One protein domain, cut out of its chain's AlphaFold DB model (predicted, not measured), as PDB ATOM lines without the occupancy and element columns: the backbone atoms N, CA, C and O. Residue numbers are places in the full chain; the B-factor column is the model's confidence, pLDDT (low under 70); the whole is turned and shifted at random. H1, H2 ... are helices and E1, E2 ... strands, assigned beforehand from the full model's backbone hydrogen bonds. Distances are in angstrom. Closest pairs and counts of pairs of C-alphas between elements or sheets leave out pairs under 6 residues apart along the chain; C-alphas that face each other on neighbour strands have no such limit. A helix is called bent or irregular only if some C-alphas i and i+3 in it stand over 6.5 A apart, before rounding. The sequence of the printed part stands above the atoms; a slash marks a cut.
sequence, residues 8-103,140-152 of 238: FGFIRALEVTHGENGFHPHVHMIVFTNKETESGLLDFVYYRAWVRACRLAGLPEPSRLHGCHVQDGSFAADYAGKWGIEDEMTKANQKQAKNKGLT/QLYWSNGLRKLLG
ATOM      1  N   PHE A   8     214.980 234.403 123.583       94.38
ATOM      2  CA  PHE A   8     214.953 235.199 124.807       94.38
ATOM      3  C   PHE A   8     216.248 235.105 125.622       94.38
ATOM      4  O   PHE A   8     216.595 236.013 126.378       94.38
ATOM      5  N   GLY A   9     216.966 233.990 125.499       94.56
ATOM      6  CA  GLY A   9     218.216 233.761 126.209       94.56
ATOM      7  C   GLY A   9     218.640 232.301 126.202       94.56
ATOM      8  O   GLY A   9     217.989 231.448 125.606       94.56
ATOM      9  N   PHE A  10     219.752 232.007 126.867       92.88
ATOM     10  CA  PHE A  10     220.251 230.648 127.018       92.88
ATOM     11  C   PHE A  10     221.026 230.451 128.321       92.88
ATOM     12  O   PHE A  10     221.592 231.390 128.889       92.88
ATOM     13  N   ILE A  11     221.096 229.195 128.751       90.81
ATOM     14  CA  ILE A  11     221.999 228.717 129.796       90.81
ATOM     15  C   ILE A  11     222.974 227.749 129.134       90.81
ATOM     16  O   ILE A  11     222.563 226.915 128.331       90.81
ATOM     17  N   ARG A  12     224.266 227.872 129.435       90.25
ATOM     18  CA  ARG A  12     225.337 227.102 128.799       90.25
ATOM     19  C   ARG A  12     226.307 226.535 129.831       90.25
ATOM     20  O   ARG A  12     226.843 227.303 130.627       90.25
ATOM     21  N   ALA A  13     226.587 225.241 129.731       87.69
ATOM     22  CA  ALA A  13     227.646 224.547 130.446       87.69
ATOM     23  C   ALA A  13     228.782 224.234 129.466       87.69
ATOM     24  O   ALA A  13     228.546 223.749 128.358       87.69
ATOM     25  N   LEU A  14     230.009 224.576 129.848       89.12
ATOM     26  CA  LEU A  14     231.238 224.230 129.153       89.12
ATOM     27  C   LEU A  14     231.921 223.108 129.910       89.12
ATOM     28  O   LEU A  14     232.352 223.298 131.047       89.12
ATOM     29  N   GLU A  15     232.105 221.999 129.224       86.06
ATOM     30  CA  GLU A  15     232.778 220.836 129.761       86.06
ATOM     31  C   GLU A  15     233.946 220.442 128.873       86.06
ATOM     32  O   GLU A  15     234.060 220.851 127.713       86.06
ATOM     33  N   VAL A  16     234.852 219.659 129.445       89.50
ATOM     34  CA  VAL A  16     235.966 219.084 128.709       89.50
ATOM     35  C   VAL A  16     236.381 217.773 129.342       89.50
ATOM     36  O   VAL A  16     236.518 217.659 130.563       89.50
ATOM     37  N   THR A  17     236.622 216.789 128.491       91.12
ATOM     38  CA  THR A  17     237.301 215.550 128.859       91.12
ATOM     39  C   THR A  17     238.561 215.388 128.025       91.12
ATOM     40  O   THR A  17     238.762 216.072 127.021       91.12
ATOM     41  N   HIS A  18     239.442 214.495 128.451       91.81
ATOM     42  CA  HIS A  18     240.557 214.018 127.656       91.81
ATOM     43  C   HIS A  18     240.412 212.511 127.478       91.81
ATOM     44  O   HIS A  18     240.331 211.781 128.461       91.81
ATOM     45  N   GLY A  19     240.371 212.039 126.237       90.06
ATOM     46  CA  GLY A  19     240.290 210.619 125.904       90.06
ATOM     47  C   GLY A  19     241.423 210.177 124.988       90.06
ATOM     48  O   GLY A  19     242.433 210.863 124.839       90.06
ATOM     49  N   GLU A  20     241.227 209.033 124.340       86.81
ATOM     50  CA  GLU A  20     242.155 208.481 123.344       86.81
ATOM     51  C   GLU A  20     242.453 209.480 122.213       86.81
ATOM     52  O   GLU A  20     243.606 209.686 121.847       86.81
ATOM     53  N   ASN A  21     241.423 210.194 121.749       86.88
ATOM     54  CA  ASN A  21     241.518 211.189 120.675       86.88
ATOM     55  C   ASN A  21     241.892 212.604 121.165       86.88
ATOM     56  O   ASN A  21     241.681 213.584 120.452       86.88
ATOM     57  N   GLY A  22     242.426 212.732 122.383       90.44
ATOM     58  CA  GLY A  22     242.823 214.011 122.970       90.44
ATOM     59  C   GLY A  22     241.691 214.737 123.699       90.44
ATOM     60  O   GLY A  22     240.761 214.116 124.222       90.44
ATOM     61  N   PHE A  23     241.794 216.067 123.777       91.25
ATOM     62  CA  PHE A  23     240.791 216.907 124.433       91.25
ATOM     63  C   PHE A  23     239.484 216.956 123.642       91.25
ATOM     64  O   PHE A  23     239.473 217.234 122.445       91.25
ATOM     65  N   HIS A  24     238.377 216.770 124.351       87.12
ATOM     66  CA  HIS A  24     237.025 216.823 123.825       87.12
ATOM     67  C   HIS A  24     236.222 217.877 124.598       87.12
ATOM     68  O   HIS A  24     235.571 217.550 125.592       87.12
ATOM     69  N   PRO A  25     236.329 219.165 124.220       87.88
ATOM     70  CA  PRO A  25     235.481 220.200 124.782       87.88
ATOM     71  C   PRO A  25     234.075 220.082 124.194       87.88
ATOM     72  O   PRO A  25     233.908 220.014 122.974       87.88
ATOM     73  N   HIS A  26     233.062 220.122 125.049       86.38
ATOM     74  CA  HIS A  26     231.669 220.105 124.620       86.38
ATOM     75  C   HIS A  26     230.842 221.127 125.388       86.38
ATOM     76  O   HIS A  26     231.216 221.619 126.456       86.38
ATOM     77  N   VAL A  27     229.725 221.505 124.776       88.06
ATOM     78  CA  VAL A  27     228.809 222.500 125.312       88.06
ATOM     79  C   VAL A  27     227.426 221.890 125.412       88.06
ATOM     80  O   VAL A  27     226.860 221.473 124.405       88.06
ATOM     81  N   HIS A  28     226.866 221.915 126.615       88.31
ATOM     82  CA  HIS A  28     225.439 221.713 126.825       88.31
ATOM     83  C   HIS A  28     224.766 223.083 126.898       88.31
ATOM     84  O   HIS A  28     225.271 223.995 127.559       88.31
ATOM     85  N   MET A  29     223.653 223.263 126.189       88.81
ATOM     86  CA  MET A  29     222.954 224.545 126.135       88.81
ATOM     87  C   MET A  29     221.442 224.348 126.139       88.81
ATOM     88  O   MET A  29     220.918 223.564 125.356       88.81
ATOM     89  N   ILE A  30     220.756 225.109 126.989       90.31
ATOM     90  CA  ILE A  30     219.300 225.261 126.978       90.31
ATOM     91  C   ILE A  30     219.003 226.638 126.399       90.31
ATOM     92  O   ILE A  30     219.502 227.639 126.914       90.31
ATOM     93  N   VAL A  31     218.211 226.689 125.333       91.88
ATOM     94  CA  VAL A  31     217.847 227.928 124.636       91.88
ATOM     95  C   VAL A  31     216.370 228.204 124.880       91.88
ATOM     96  O   VAL A  31     215.528 227.343 124.644       91.88
ATOM     97  N   PHE A  32     216.064 229.403 125.364       91.88
ATOM     98  CA  PHE A  32     214.710 229.867 125.633       91.88
ATOM     99  C   PHE A  32     214.215 230.635 124.418       91.88
ATOM    100  O   PHE A  32     214.809 231.646 124.036       91.88
ATOM    101  N   THR A  33     213.138 230.152 123.814       92.62
ATOM    102  CA  THR A  33     212.570 230.708 122.587       92.62
ATOM    103  C   THR A  33     211.066 230.857 122.715       92.62
ATOM    104  O   THR A  33     210.454 230.346 123.657       92.62
ATOM    105  N   ASN A  34     210.455 231.551 121.764       91.44
ATOM    106  CA  ASN A  34     209.008 231.509 121.601       91.44
ATOM    107  C   ASN A  34     208.548 230.220 120.895       91.44
ATOM    108  O   ASN A  34     209.366 229.409 120.447       91.44
ATOM    109  N   LYS A  35     207.226 230.023 120.824       88.19
ATOM    110  CA  LYS A  35     206.595 228.813 120.264       88.19
ATOM    111  C   LYS A  35     206.761 228.707 118.742       88.19
ATOM    112  O   LYS A  35     206.647 227.622 118.190       88.19
ATOM    113  N   GLU A  36     207.042 229.826 118.084       89.56
ATOM    114  CA  GLU A  36     207.281 229.960 116.647       89.56
ATOM    115  C   GLU A  36     208.703 229.533 116.245       89.56
ATOM    116  O   GLU A  36     209.041 229.497 115.060       89.56
ATOM    117  N   THR A  37     209.569 229.237 117.218       89.88
ATOM    118  CA  THR A  37     210.943 228.799 116.968       89.88
ATOM    119  C   THR A  37     211.046 227.280 117.035       89.88
ATOM    120  O   THR A  37     211.111 226.681 118.106       89.88
ATOM    121  N   GLU A  38     211.100 226.651 115.864       88.88
ATOM    122  CA  GLU A  38     211.248 225.201 115.742       88.88
ATOM    123  C   GLU A  38     212.689 224.734 116.011       88.88
ATOM    124  O   GLU A  38     213.669 225.385 115.629       88.88
ATOM    125  N   SER A  39     212.835 223.543 116.599       88.69
ATOM    126  CA  SER A  39     214.140 222.933 116.895       88.69
ATOM    127  C   SER A  39     214.996 222.722 115.642       88.69
ATOM    128  O   SER A  39     216.206 222.920 115.700       88.69
ATOM    129  N   GLY A  40     214.387 222.414 114.491       90.06
ATOM    130  CA  GLY A  40     215.095 222.271 113.213       90.06
ATOM    131  C   GLY A  40     215.765 223.564 112.729       90.06
ATOM    132  O   GLY A  40     216.841 223.523 112.128       90.06
ATOM    133  N   LEU A  41     215.182 224.727 113.041       89.44
ATOM    134  CA  LEU A  41     215.799 226.022 112.747       89.44
ATOM    135  C   LEU A  41     217.022 226.256 113.642       89.44
ATOM    136  O   LEU A  41     218.078 226.662 113.150       89.44
ATOM    137  N   LEU A  42     216.888 225.984 114.942       91.69
ATOM    138  CA  LEU A  42     217.992 226.098 115.895       91.69
ATOM    139  C   LEU A  42     219.132 225.143 115.537       91.69
ATOM    140  O   LEU A  42     220.287 225.558 115.516       91.69
ATOM    141  N   ASP A  43     218.810 223.901 115.188       92.62
ATOM    142  CA  ASP A  43     219.759 222.895 114.720       92.62
ATOM    143  C   ASP A  43     220.564 223.390 113.510       92.62
ATOM    144  O   ASP A  43     221.797 223.380 113.531       92.62
ATOM    145  N   PHE A  44     219.891 223.928 112.489       91.06
ATOM    146  CA  PHE A  44     220.561 224.499 111.322       91.06
ATOM    147  C   PHE A  44     221.511 225.650 111.693       91.06
ATOM    148  O   PHE A  44     222.649 225.702 111.213       91.06
ATOM    149  N   VAL A  45     221.066 226.579 112.544       92.00
ATOM    150  CA  VAL A  45     221.862 227.750 112.947       92.00
ATOM    151  C   VAL A  45     223.061 227.337 113.803       92.00
ATOM    152  O   VAL A  45     224.194 227.724 113.496       92.00
ATOM    153  N   TYR A  46     222.841 226.535 114.846       93.00
ATOM    154  CA  TYR A  46     223.892 226.129 115.776       93.00
ATOM    155  C   TYR A  46     224.894 225.175 115.141       93.00
ATOM    156  O   TYR A  46     226.092 225.351 115.360       93.00
ATOM    157  N   TYR A  47     224.458 224.247 114.285       93.69
ATOM    158  CA  TYR A  47     225.384 223.393 113.548       93.69
ATOM    159  C   TYR A  47     226.345 224.226 112.690       93.69
ATOM    160  O   TYR A  47     227.561 224.051 112.764       93.69
ATOM    161  N   ARG A  48     225.837 225.204 111.924       93.62
ATOM    162  CA  ARG A  48     226.699 226.069 111.096       93.62
ATOM    163  C   ARG A  48     227.602 226.968 111.933       93.62
ATOM    164  O   ARG A  48     228.757 227.185 111.559       93.62
ATOM    165  N   ALA A  49     227.108 227.476 113.061       93.44
ATOM    166  CA  ALA A  49     227.925 228.234 114.002       93.44
ATOM    167  C   ALA A  49     229.062 227.374 114.577       93.44
ATOM    168  O   ALA A  49     230.198 227.844 114.659       93.44
ATOM    169  N   TRP A  50     228.782 226.109 114.898       92.56
ATOM    170  CA  TRP A  50     229.763 225.167 115.423       92.56
ATOM    171  C   TRP A  50     230.814 224.771 114.385       92.56
ATOM    172  O   TRP A  50     232.004 224.887 114.658       92.56
ATOM    173  N   VAL A  51     230.405 224.438 113.156       93.56
ATOM    174  CA  VAL A  51     231.333 224.200 112.032       93.56
ATOM    175  C   VAL A  51     232.262 225.399 111.836       93.56
ATOM    176  O   VAL A  51     233.482 225.248 111.737       93.56
ATOM    177  N   ARG A  52     231.704 226.618 111.841       95.00
ATOM    178  CA  ARG A  52     232.497 227.847 111.732       95.00
ATOM    179  C   ARG A  52     233.482 227.993 112.892       95.00
ATOM    180  O   ARG A  52     234.616 228.394 112.643       95.00
ATOM    181  N   ALA A  53     233.068 227.693 114.122       92.06
ATOM    182  CA  ALA A  53     233.931 227.755 115.300       92.06
ATOM    183  C   ALA A  53     235.093 226.752 115.208       92.06
ATOM    184  O   ALA A  53     236.240 227.160 115.385       92.06
ATOM    185  N   CYS A  54     234.826 225.494 114.839       91.00
ATOM    186  CA  CYS A  54     235.858 224.477 114.615       91.00
ATOM    187  C   CYS A  54     236.871 224.930 113.558       91.00
ATOM    188  O   CYS A  54     238.073 224.925 113.813       91.00
ATOM    189  N   ARG A  55     236.391 225.434 112.413       93.94
ATOM    190  CA  ARG A  55     237.260 225.931 111.337       93.94
ATOM    191  C   ARG A  55     238.137 227.101 111.787       93.94
ATOM    192  O   ARG A  55     239.322 227.134 111.473       93.94
ATOM    193  N   LEU A  56     237.569 228.067 112.517       94.31
ATOM    194  CA  LEU A  56     238.323 229.211 113.050       94.31
ATOM    195  C   LEU A  56     239.357 228.792 114.105       94.31
ATOM    196  O   LEU A  56     240.366 229.471 114.258       94.31
ATOM    197  N   ALA A  57     239.120 227.678 114.799       89.38
ATOM    198  CA  ALA A  57     240.067 227.072 115.727       89.38
ATOM    199  C   ALA A  57     241.105 226.159 115.042       89.38
ATOM    200  O   ALA A  57     241.956 225.598 115.728       89.38
ATOM    201  N   GLY A  58     241.051 225.994 113.713       92.00
ATOM    202  CA  GLY A  58     241.945 225.103 112.965       92.00
ATOM    203  C   GLY A  58     241.631 223.610 113.127       92.00
ATOM    204  O   GLY A  58     242.492 222.776 112.861       92.00
ATOM    205  N   LEU A  59     240.420 223.267 113.574       89.00
ATOM    206  CA  LEU A  59     239.960 221.890 113.741       89.00
ATOM    207  C   LEU A  59     239.265 221.371 112.469       89.00
ATOM    208  O   LEU A  59     238.723 222.173 111.698       89.00
ATOM    209  N   PRO A  60     239.223 220.038 112.262       89.44
ATOM    210  CA  PRO A  60     238.399 219.432 111.222       89.44
ATOM    211  C   PRO A  60     236.927 219.823 111.357       89.44
ATOM    212  O   PRO A  60     236.437 220.113 112.454       89.44
ATOM    213  N   GLU A  61     236.203 219.801 110.239       90.69
ATOM    214  CA  GLU A  61     234.765 220.037 110.282       90.69
ATOM    215  C   GLU A  61     234.069 218.925 111.082       90.69
ATOM    216  O   GLU A  61     234.324 217.738 110.850       90.69
ATOM    217  N   PRO A  62     233.199 219.282 112.043       89.25
ATOM    218  CA  PRO A  62     232.472 218.296 112.818       89.25
ATOM    219  C   PRO A  62     231.447 217.583 111.929       89.25
ATOM    220  O   PRO A  62     230.889 218.168 111.000       89.25
ATOM    221  N   SER A  63     231.162 216.313 112.226       89.56
ATOM    222  CA  SER A  63     230.168 215.562 111.462       89.56
ATOM    223  C   SER A  63     228.755 216.087 111.719       89.56
ATOM    224  O   SER A  63     228.429 216.543 112.817       89.56
ATOM    225  N   ARG A  64     227.871 215.948 110.728       87.50
ATOM    226  CA  ARG A  64     226.463 216.331 110.886       87.50
ATOM    227  C   ARG A  64     225.734 215.512 111.951       87.50
ATOM    228  O   ARG A  64     224.855 216.044 112.616       87.50
ATOM    229  N   LEU A  65     226.109 214.242 112.103       85.62
ATOM    230  CA  LEU A  65     225.456 213.298 113.010       85.62
ATOM    231  C   LEU A  65     225.895 213.459 114.476       85.62
ATOM    232  O   LEU A  65     225.117 213.156 115.374       85.62
ATOM    233  N   HIS A  66     227.131 213.900 114.729       84.19
ATOM    234  CA  HIS A  66     227.710 213.918 116.083       84.19
ATOM    235  C   HIS A  66     228.223 215.292 116.529       84.19
ATOM    236  O   HIS A  66     228.603 215.454 117.683       84.19
ATOM    237  N   GLY A  67     228.265 216.277 115.631       84.94
ATOM    238  CA  GLY A  67     228.858 217.586 115.897       84.94
ATOM    239  C   GLY A  67     227.972 218.536 116.690       84.94
ATOM    240  O   GLY A  67     228.466 219.279 117.530       84.94
ATOM    241  N   CYS A  68     226.673 218.540 116.406       90.75
ATOM    242  CA  CYS A  68     225.680 219.359 117.089       90.75
ATOM    243  C   CYS A  68     224.360 218.595 117.070       90.75
ATOM    244  O   CYS A  68     223.948 218.126 116.010       90.75
ATOM    245  N   HIS A  69     223.740 218.451 118.236       89.88
ATOM    246  CA  HIS A  69     222.462 217.771 118.393       89.88
ATOM    247  C   HIS A  69     221.513 218.702 119.130       89.88
ATOM    248  O   HIS A  69     221.796 219.103 120.259       89.88
ATOM    249  N   VAL A  70     220.409 219.061 118.482       90.31
ATOM    250  CA  VAL A  70     219.381 219.936 119.046       90.31
ATOM    251  C   VAL A  70     218.090 219.144 119.178       90.31
ATOM    252  O   VAL A  70     217.668 218.448 118.257       90.31
ATOM    253  N   GLN A  71     217.469 219.253 120.346       87.69
ATOM    254  CA  GLN A  71     216.201 218.613 120.679       87.69
ATOM    255  C   GLN A  71     215.205 219.682 121.119       87.69
ATOM    256  O   GLN A  71     215.602 220.776 121.528       87.69
ATOM    257  N   ASP A  72     213.914 219.383 121.011       85.44
ATOM    258  CA  ASP A  72     212.875 220.271 121.520       85.44
ATOM    259  C   ASP A  72     212.764 220.218 123.056       85.44
ATOM    260  O   ASP A  72     213.358 219.377 123.740       85.44
ATOM    261  N   GLY A  73     211.981 221.151 123.600       75.88
ATOM    262  CA  GLY A  73     211.816 221.341 125.038       75.88
ATOM    263  C   GLY A  73     211.159 220.176 125.787       75.88
ATOM    264  O   GLY A  73     211.247 220.151 127.011       75.88
ATOM    265  N   SER A  74     210.550 219.190 125.114       76.00
ATOM    266  CA  SER A  74     209.985 218.013 125.797       76.00
ATOM    267  C   SER A  74     211.067 217.164 126.476       76.00
ATOM    268  O   SER A  74     210.817 216.557 127.515       76.00
ATOM    269  N   PHE A  75     212.302 217.221 125.970       72.25
ATOM    270  CA  PHE A  75     213.478 216.597 126.580       72.25
ATOM    271  C   PHE A  75     214.164 217.496 127.618       72.25
ATOM    272  O   PHE A  75     215.067 217.049 128.327       72.25
ATOM    273  N   ALA A  76     213.755 218.766 127.726       65.25
ATOM    274  CA  ALA A  76     214.387 219.718 128.629       65.25
ATOM    275  C   ALA A  76     214.114 219.391 130.100       65.25
ATOM    276  O   ALA A  76     214.967 219.696 130.920       65.25
ATOM    277  N   ALA A  77     212.997 218.741 130.451       61.09
ATOM    278  CA  ALA A  77     212.732 218.309 131.829       61.09
ATOM    279  C   ALA A  77     213.726 217.224 132.292       61.09
ATOM    280  O   ALA A  77     214.350 217.358 133.347       61.09
ATOM    281  N   ASP A  78     213.962 216.214 131.448       62.00
ATOM    282  CA  ASP A  78     214.962 215.161 131.678       62.00
ATOM    283  C   ASP A  78     216.396 215.709 131.725       62.00
ATOM    284  O   ASP A  78     217.289 215.097 132.317       62.00
ATOM    285  N   TYR A  79     216.637 216.845 131.065       58.94
ATOM    286  CA  TYR A  79     217.923 217.539 131.058       58.94
ATOM    287  C   TYR A  79     218.082 218.494 132.249       58.94
ATOM    288  O   TYR A  79     219.128 218.489 132.887       58.94
ATOM    289  N   ALA A  80     217.046 219.253 132.606       58.06
ATOM    290  CA  ALA A  80     217.025 220.174 133.739       58.06
ATOM    291  C   ALA A  80     217.214 219.430 135.068       58.06
ATOM    292  O   ALA A  80     217.952 219.902 135.929       58.06
ATOM    293  N   GLY A  81     216.637 218.230 135.202       54.84
ATOM    294  CA  GLY A  81     216.868 217.356 136.357       54.84
ATOM    295  C   GLY A  81     218.314 216.849 136.479       54.84
ATOM    296  O   GLY A  81     218.769 216.573 137.583       54.84
ATOM    297  N   LYS A  82     219.064 216.766 135.369       51.81
ATOM    298  CA  LYS A  82     220.507 216.436 135.365       51.81
ATOM    299  C   LYS A  82     221.390 217.656 135.635       51.81
ATOM    300  O   LYS A  82     222.502 217.501 136.121       51.81
ATOM    301  N   TRP A  83     220.867 218.841 135.331       49.25
ATOM    302  CA  TRP A  83     221.490 220.155 135.481       49.25
ATOM    303  C   TRP A  83     221.360 220.761 136.875       49.25
ATOM    304  O   TRP A  83     221.674 221.942 137.053       49.25
ATOM    305  N   GLY A  84     220.943 219.981 137.883       45.84
ATOM    306  CA  GLY A  84     221.329 220.305 139.251       45.84
ATOM    307  C   GLY A  84     222.826 220.605 139.213       45.84
ATOM    308  O   GLY A  84     223.624 219.734 138.886       45.84
ATOM    309  N   ILE A  85     223.195 221.871 139.413       41.50
ATOM    310  CA  ILE A  85     224.570 222.386 139.272       41.50
ATOM    311  C   ILE A  85     225.527 221.552 140.135       41.50
ATOM    312  O   ILE A  85     226.685 221.328 139.793       41.50
ATOM    313  N   GLU A  86     224.975 221.025 141.220       45.19
ATOM    314  CA  GLU A  86     225.568 220.120 142.184       45.19
ATOM    315  C   GLU A  86     225.851 218.736 141.621       45.19
ATOM    316  O   GLU A  86     226.752 218.088 142.102       45.19
ATOM    317  N   ASP A  87     225.118 218.254 140.627       36.25
ATOM    318  CA  ASP A  87     225.173 216.874 140.163       36.25
ATOM    319  C   ASP A  87     226.049 216.756 138.911       36.25
ATOM    320  O   ASP A  87     226.816 215.813 138.795       36.25
ATOM    321  N   GLU A  88     226.052 217.728 137.994       43.53
ATOM    322  CA  GLU A  88     226.911 217.679 136.798       43.53
ATOM    323  C   GLU A  88     228.352 218.137 137.095       43.53
ATOM    324  O   GLU A  88     229.296 217.422 136.752       43.53
ATOM    325  N   MET A  89     228.544 219.231 137.851       38.81
ATOM    326  CA  MET A  89     229.886 219.662 138.286       38.81
ATOM    327  C   MET A  89     230.526 218.676 139.268       38.81
ATOM    328  O   MET A  89     231.749 218.552 139.306       38.81
ATOM    329  N   THR A  90     229.728 217.950 140.053       42.03
ATOM    330  CA  THR A  90     230.247 216.997 141.041       42.03
ATOM    331  C   THR A  90     230.346 215.577 140.458       42.03
ATOM    332  O   THR A  90     231.359 214.906 140.678       42.03
ATOM    333  N   LYS A  91     229.427 215.143 139.572       44.53
ATOM    334  CA  LYS A  91     229.559 213.871 138.828       44.53
ATOM    335  C   LYS A  91     230.616 213.928 137.731       44.53
ATOM    336  O   LYS A  91     231.218 212.891 137.449       44.53
ATOM    337  N   ALA A  92     230.914 215.091 137.145       43.41
ATOM    338  CA  ALA A  92     232.094 215.260 136.291       43.41
ATOM    339  C   ALA A  92     233.388 214.918 137.059       43.41
ATOM    340  O   ALA A  92     234.318 214.333 136.503       43.41
ATOM    341  N   ASN A  93     233.427 215.165 138.371       41.72
ATOM    342  CA  ASN A  93     234.578 214.844 139.225       41.72
ATOM    343  C   ASN A  93     234.562 213.375 139.690       41.72
ATOM    344  O   ASN A  93     235.604 212.803 140.028       41.72
ATOM    345  N   GLN A  94     233.386 212.738 139.700       41.78
ATOM    346  CA  GLN A  94     233.203 211.352 140.146       41.78
ATOM    347  C   GLN A  94     233.299 210.307 139.025       41.78
ATOM    348  O   GLN A  94     233.680 209.174 139.311       41.78
ATOM    349  N   LYS A  95     233.007 210.642 137.759       45.56
ATOM    350  CA  LYS A  95     233.050 209.680 136.641       45.56
ATOM    351  C   LYS A  95     234.478 209.172 136.388       45.56
ATOM    352  O   LYS A  95     235.225 209.733 135.594       45.56
ATOM    353  N   GLN A  96     234.838 208.051 137.012       50.56
ATOM    354  CA  GLN A  96     235.864 207.151 136.485       50.56
ATOM    355  C   GLN A  96     235.239 206.378 135.331       50.56
ATOM    356  O   GLN A  96     234.548 205.377 135.530       50.56
ATOM    357  N   ALA A  97     235.399 206.871 134.110       46.94
ATOM    358  CA  ALA A  97     234.900 206.142 132.964       46.94
ATOM    359  C   ALA A  97     235.957 205.147 132.490       46.94
ATOM    360  O   ALA A  97     236.968 205.551 131.931       46.94
ATOM    361  N   LYS A  98     235.659 203.848 132.617       46.88
ATOM    362  CA  LYS A  98     236.465 202.768 132.025       46.88
ATOM    363  C   LYS A  98     236.690 202.922 130.508       46.88
ATOM    364  O   LYS A  98     237.603 202.292 130.014       46.88
ATOM    365  N   ASN A  99     235.890 203.744 129.803       52.94
ATOM    366  CA  ASN A  99     235.950 203.958 128.343       52.94
ATOM    367  C   ASN A  99     235.599 205.398 127.854       52.94
ATOM    368  O   ASN A  99     235.440 205.585 126.652       52.94
ATOM    369  N   LYS A 100     235.394 206.424 128.709       60.97
ATOM    370  CA  LYS A 100     234.894 207.766 128.261       60.97
ATOM    371  C   LYS A 100     235.845 208.952 128.477       60.97
ATOM    372  O   LYS A 100     235.407 210.099 128.457       60.97
ATOM    373  N   GLY A 101     237.141 208.697 128.622       75.38
ATOM    374  CA  GLY A 101     238.111 209.752 128.915       75.38
ATOM    375  C   GLY A 101     237.968 210.315 130.333       75.38
ATOM    376  O   GLY A 101     237.013 210.017 131.055       75.38
ATOM    377  N   LEU A 102     238.951 211.105 130.748       87.25
ATOM    378  CA  LEU A 102     239.040 211.699 132.076       87.25
ATOM    379  C   LEU A 102     238.663 213.175 132.052       87.25
ATOM    380  O   LEU A 102     239.020 213.916 131.138       87.25
ATOM    381  N   THR A 103     237.981 213.620 133.100       90.25
ATOM    382  CA  THR A 103     237.829 215.049 133.388       90.25
ATOM    383  C   THR A 103     239.133 215.619 133.955       90.25
ATOM    384  O   THR A 103     239.996 214.856 134.399       90.25
ATOM    385  N   GLN A 140     232.428 228.089 133.258       86.56
ATOM    386  CA  GLN A 140     231.909 226.739 133.035       86.56
ATOM    387  C   GLN A 140     230.391 226.792 132.907       86.56
ATOM    388  O   GLN A 140     229.874 226.387 131.879       86.56
ATOM    389  N   LEU A 141     229.702 227.431 133.851       86.44
ATOM    390  CA  LEU A 141     228.277 227.727 133.759       86.44
ATOM    391  C   LEU A 141     228.053 229.200 133.390       86.44
ATOM    392  O   LEU A 141     228.667 230.095 133.971       86.44
ATOM    393  N   TYR A 142     227.189 229.471 132.413       89.19
ATOM    394  CA  TYR A 142     226.882 230.830 131.972       89.19
ATOM    395  C   TYR A 142     225.407 231.006 131.624       89.19
ATOM    396  O   TYR A 142     224.854 230.238 130.842       89.19
ATOM    397  N   TRP A 143     224.811 232.074 132.152       91.25
ATOM    398  CA  TRP A 143     223.472 232.546 131.815       91.25
ATOM    399  C   TRP A 143     223.590 233.775 130.919       91.25
ATOM    400  O   TRP A 143     224.370 234.683 131.215       91.25
ATOM    401  N   SER A 144     222.825 233.832 129.831       93.56
ATOM    402  CA  SER A 144     222.818 235.010 128.967       93.56
ATOM    403  C   SER A 144     222.286 236.243 129.702       93.56
ATOM    404  O   SER A 144     221.389 236.157 130.546       93.56
ATOM    405  N   ASN A 145     222.813 237.414 129.342       91.56
ATOM    406  CA  ASN A 145     222.401 238.690 129.919       91.56
ATOM    407  C   ASN A 145     220.876 238.868 129.843       91.56
ATOM    408  O   ASN A 145     220.275 238.646 128.798       91.56
ATOM    409  N   GLY A 146     220.257 239.263 130.958       90.50
ATOM    410  CA  GLY A 146     218.811 239.492 131.043       90.50
ATOM    411  C   GLY A 146     217.954 238.247 131.303       90.50
ATOM    412  O   GLY A 146     216.845 238.407 131.803       90.50
ATOM    413  N   LEU A 147     218.464 237.024 131.089       92.50
ATOM    414  CA  LEU A 147     217.662 235.800 131.235       92.50
ATOM    415  C   LEU A 147     217.152 235.593 132.666       92.50
ATOM    416  O   LEU A 147     215.974 235.321 132.867       92.50
ATOM    417  N   ARG A 148     218.012 235.783 133.678       89.19
ATOM    418  CA  ARG A 148     217.596 235.682 135.091       89.19
ATOM    419  C   ARG A 148     216.456 236.653 135.420       89.19
ATOM    420  O   ARG A 148     215.488 236.253 136.051       89.19
ATOM    421  N   LYS A 149     216.540 237.898 134.928       90.38
ATOM    422  CA  LYS A 149     215.493 238.917 135.109       90.38
ATOM    423  C   LYS A 149     214.191 238.503 134.423       90.38
ATOM    424  O   LYS A 149     213.130 238.651 135.018       90.38
ATOM    425  N   LEU A 150     214.275 237.987 133.196       91.00
ATOM    426  CA  LEU A 150     213.114 237.518 132.440       91.00
ATOM    427  C   LEU A 150     212.381 236.379 133.164       91.00
ATOM    428  O   LEU A 150     211.157 236.357 133.187       91.00
ATOM    429  N   LEU A 151     213.130 235.469 133.789       89.00
ATOM    430  CA  LEU A 151     212.588 234.336 134.545       89.00
ATOM    431  C   LEU A 151     212.169 234.695 135.983       89.00
ATOM    432  O   LEU A 151     211.822 233.804 136.752       89.00
ATOM    433  N   GLY A 152     212.231 235.972 136.377       89.00
ATOM    434  CA  GLY A 152     211.901 236.405 137.740       89.00
ATOM    435  C   GLY A 152     212.859 235.875 138.815       89.00
ATOM    436  O   GLY A 152     212.507 235.845 139.992       89.00
TER     437      GLY A 152
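Overview. This is residues 8 to 103 and 140 to 152 of the 238 residues of an uncharacterized protein of Bullifex porci (UniProt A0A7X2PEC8). A long, narrow hairpin of two strands, E1 and E2, runs through the middle of the model, with the short strand E3 beside E1. The longest helix, H1, lies off one side of this hairpin and H3 off the other, while H2 is near one end of the hairpin and the little H4 sits beside the beginning of E1. The printed part has 109 residues, with four named helices and three named strands in the order E1, E2, H1, H2, H3, E3, H4; the sheet runs E2, E1, E3, all antiparallel, and the class is mixed, helices and strands. The whole is only just compact, close to loose, with a radius of gyration of the C-alphas of 15.3 A and spans of 41 by 33 by 24 A.

Arrangement. Look first at E1, residues 8 to 19, and E2, residues 22 to 33, a hairpin of antiparallel strands at 165 degrees. N 13 and O 28 are 2.8 A apart, and N 26 and O 15 are 2.9 A apart, both within hydrogen-bond range. On the other side of E1 find E3, residues 141 to 143, antiparallel at 166 degrees, with N 12 and O 142 at 2.8 A. E2 and E3 are the edge strands. H2, residues 73 to 80, is on the sheet; its closest C-alpha to E2 is that of Ala 76, 7.6 A from that of Ile 30. H3, residues 85 to 94, only grazes the sheet with residues 85 to 92; E1 and H3 are near each other, with 8 pairs of C-alphas within 10 A. H4, residues 147 to 150, also only grazes the sheet; the closest C-alphas of E1 and H4 are those of Gly 9 and Leu 147, 5.5 A apart. H1, residues 39 to 56, is only just not on the sheet, with 4 pairs of C-alphas within 10 A. No helix touches another. In H1 every O i to N i+4 pair is within hydrogen-bond range, in H2 2 of 4 and in H3 4 of 6; H4 is too short for such a pair.

Along the chain. Find C-alpha 8 at (214.953, 235.199, 124.807); from there E1 runs 35.3 A to C-alpha 19. E2 covers 34.6 A back to C-alpha 33. H1 starts at C-alpha 39, (214.140, 222.933, 116.895), and spans 25.3 A. H2 is only just irregular, C-alphas 74 and 77 being 6.6 A apart. H3 measures 14.0 A, and H4 ends at C-alpha 150, (213.114, 237.518, 132.440).

Size, cuts and confidence. The C-alphas of Glu 20 and Gly 152 are the two farthest apart, 43.6 A. Residues 104 to 139 are not printed, and C-alphas 103 and 140 are 13.1 A apart across this cut. Of the links that are printed whole, H1 to H2 is long, with 16 residues, and the others are tight. The mean pLDDT of the printed part is 80.2; residues 76 to 100 are under 70, and the mean of H3 is 42.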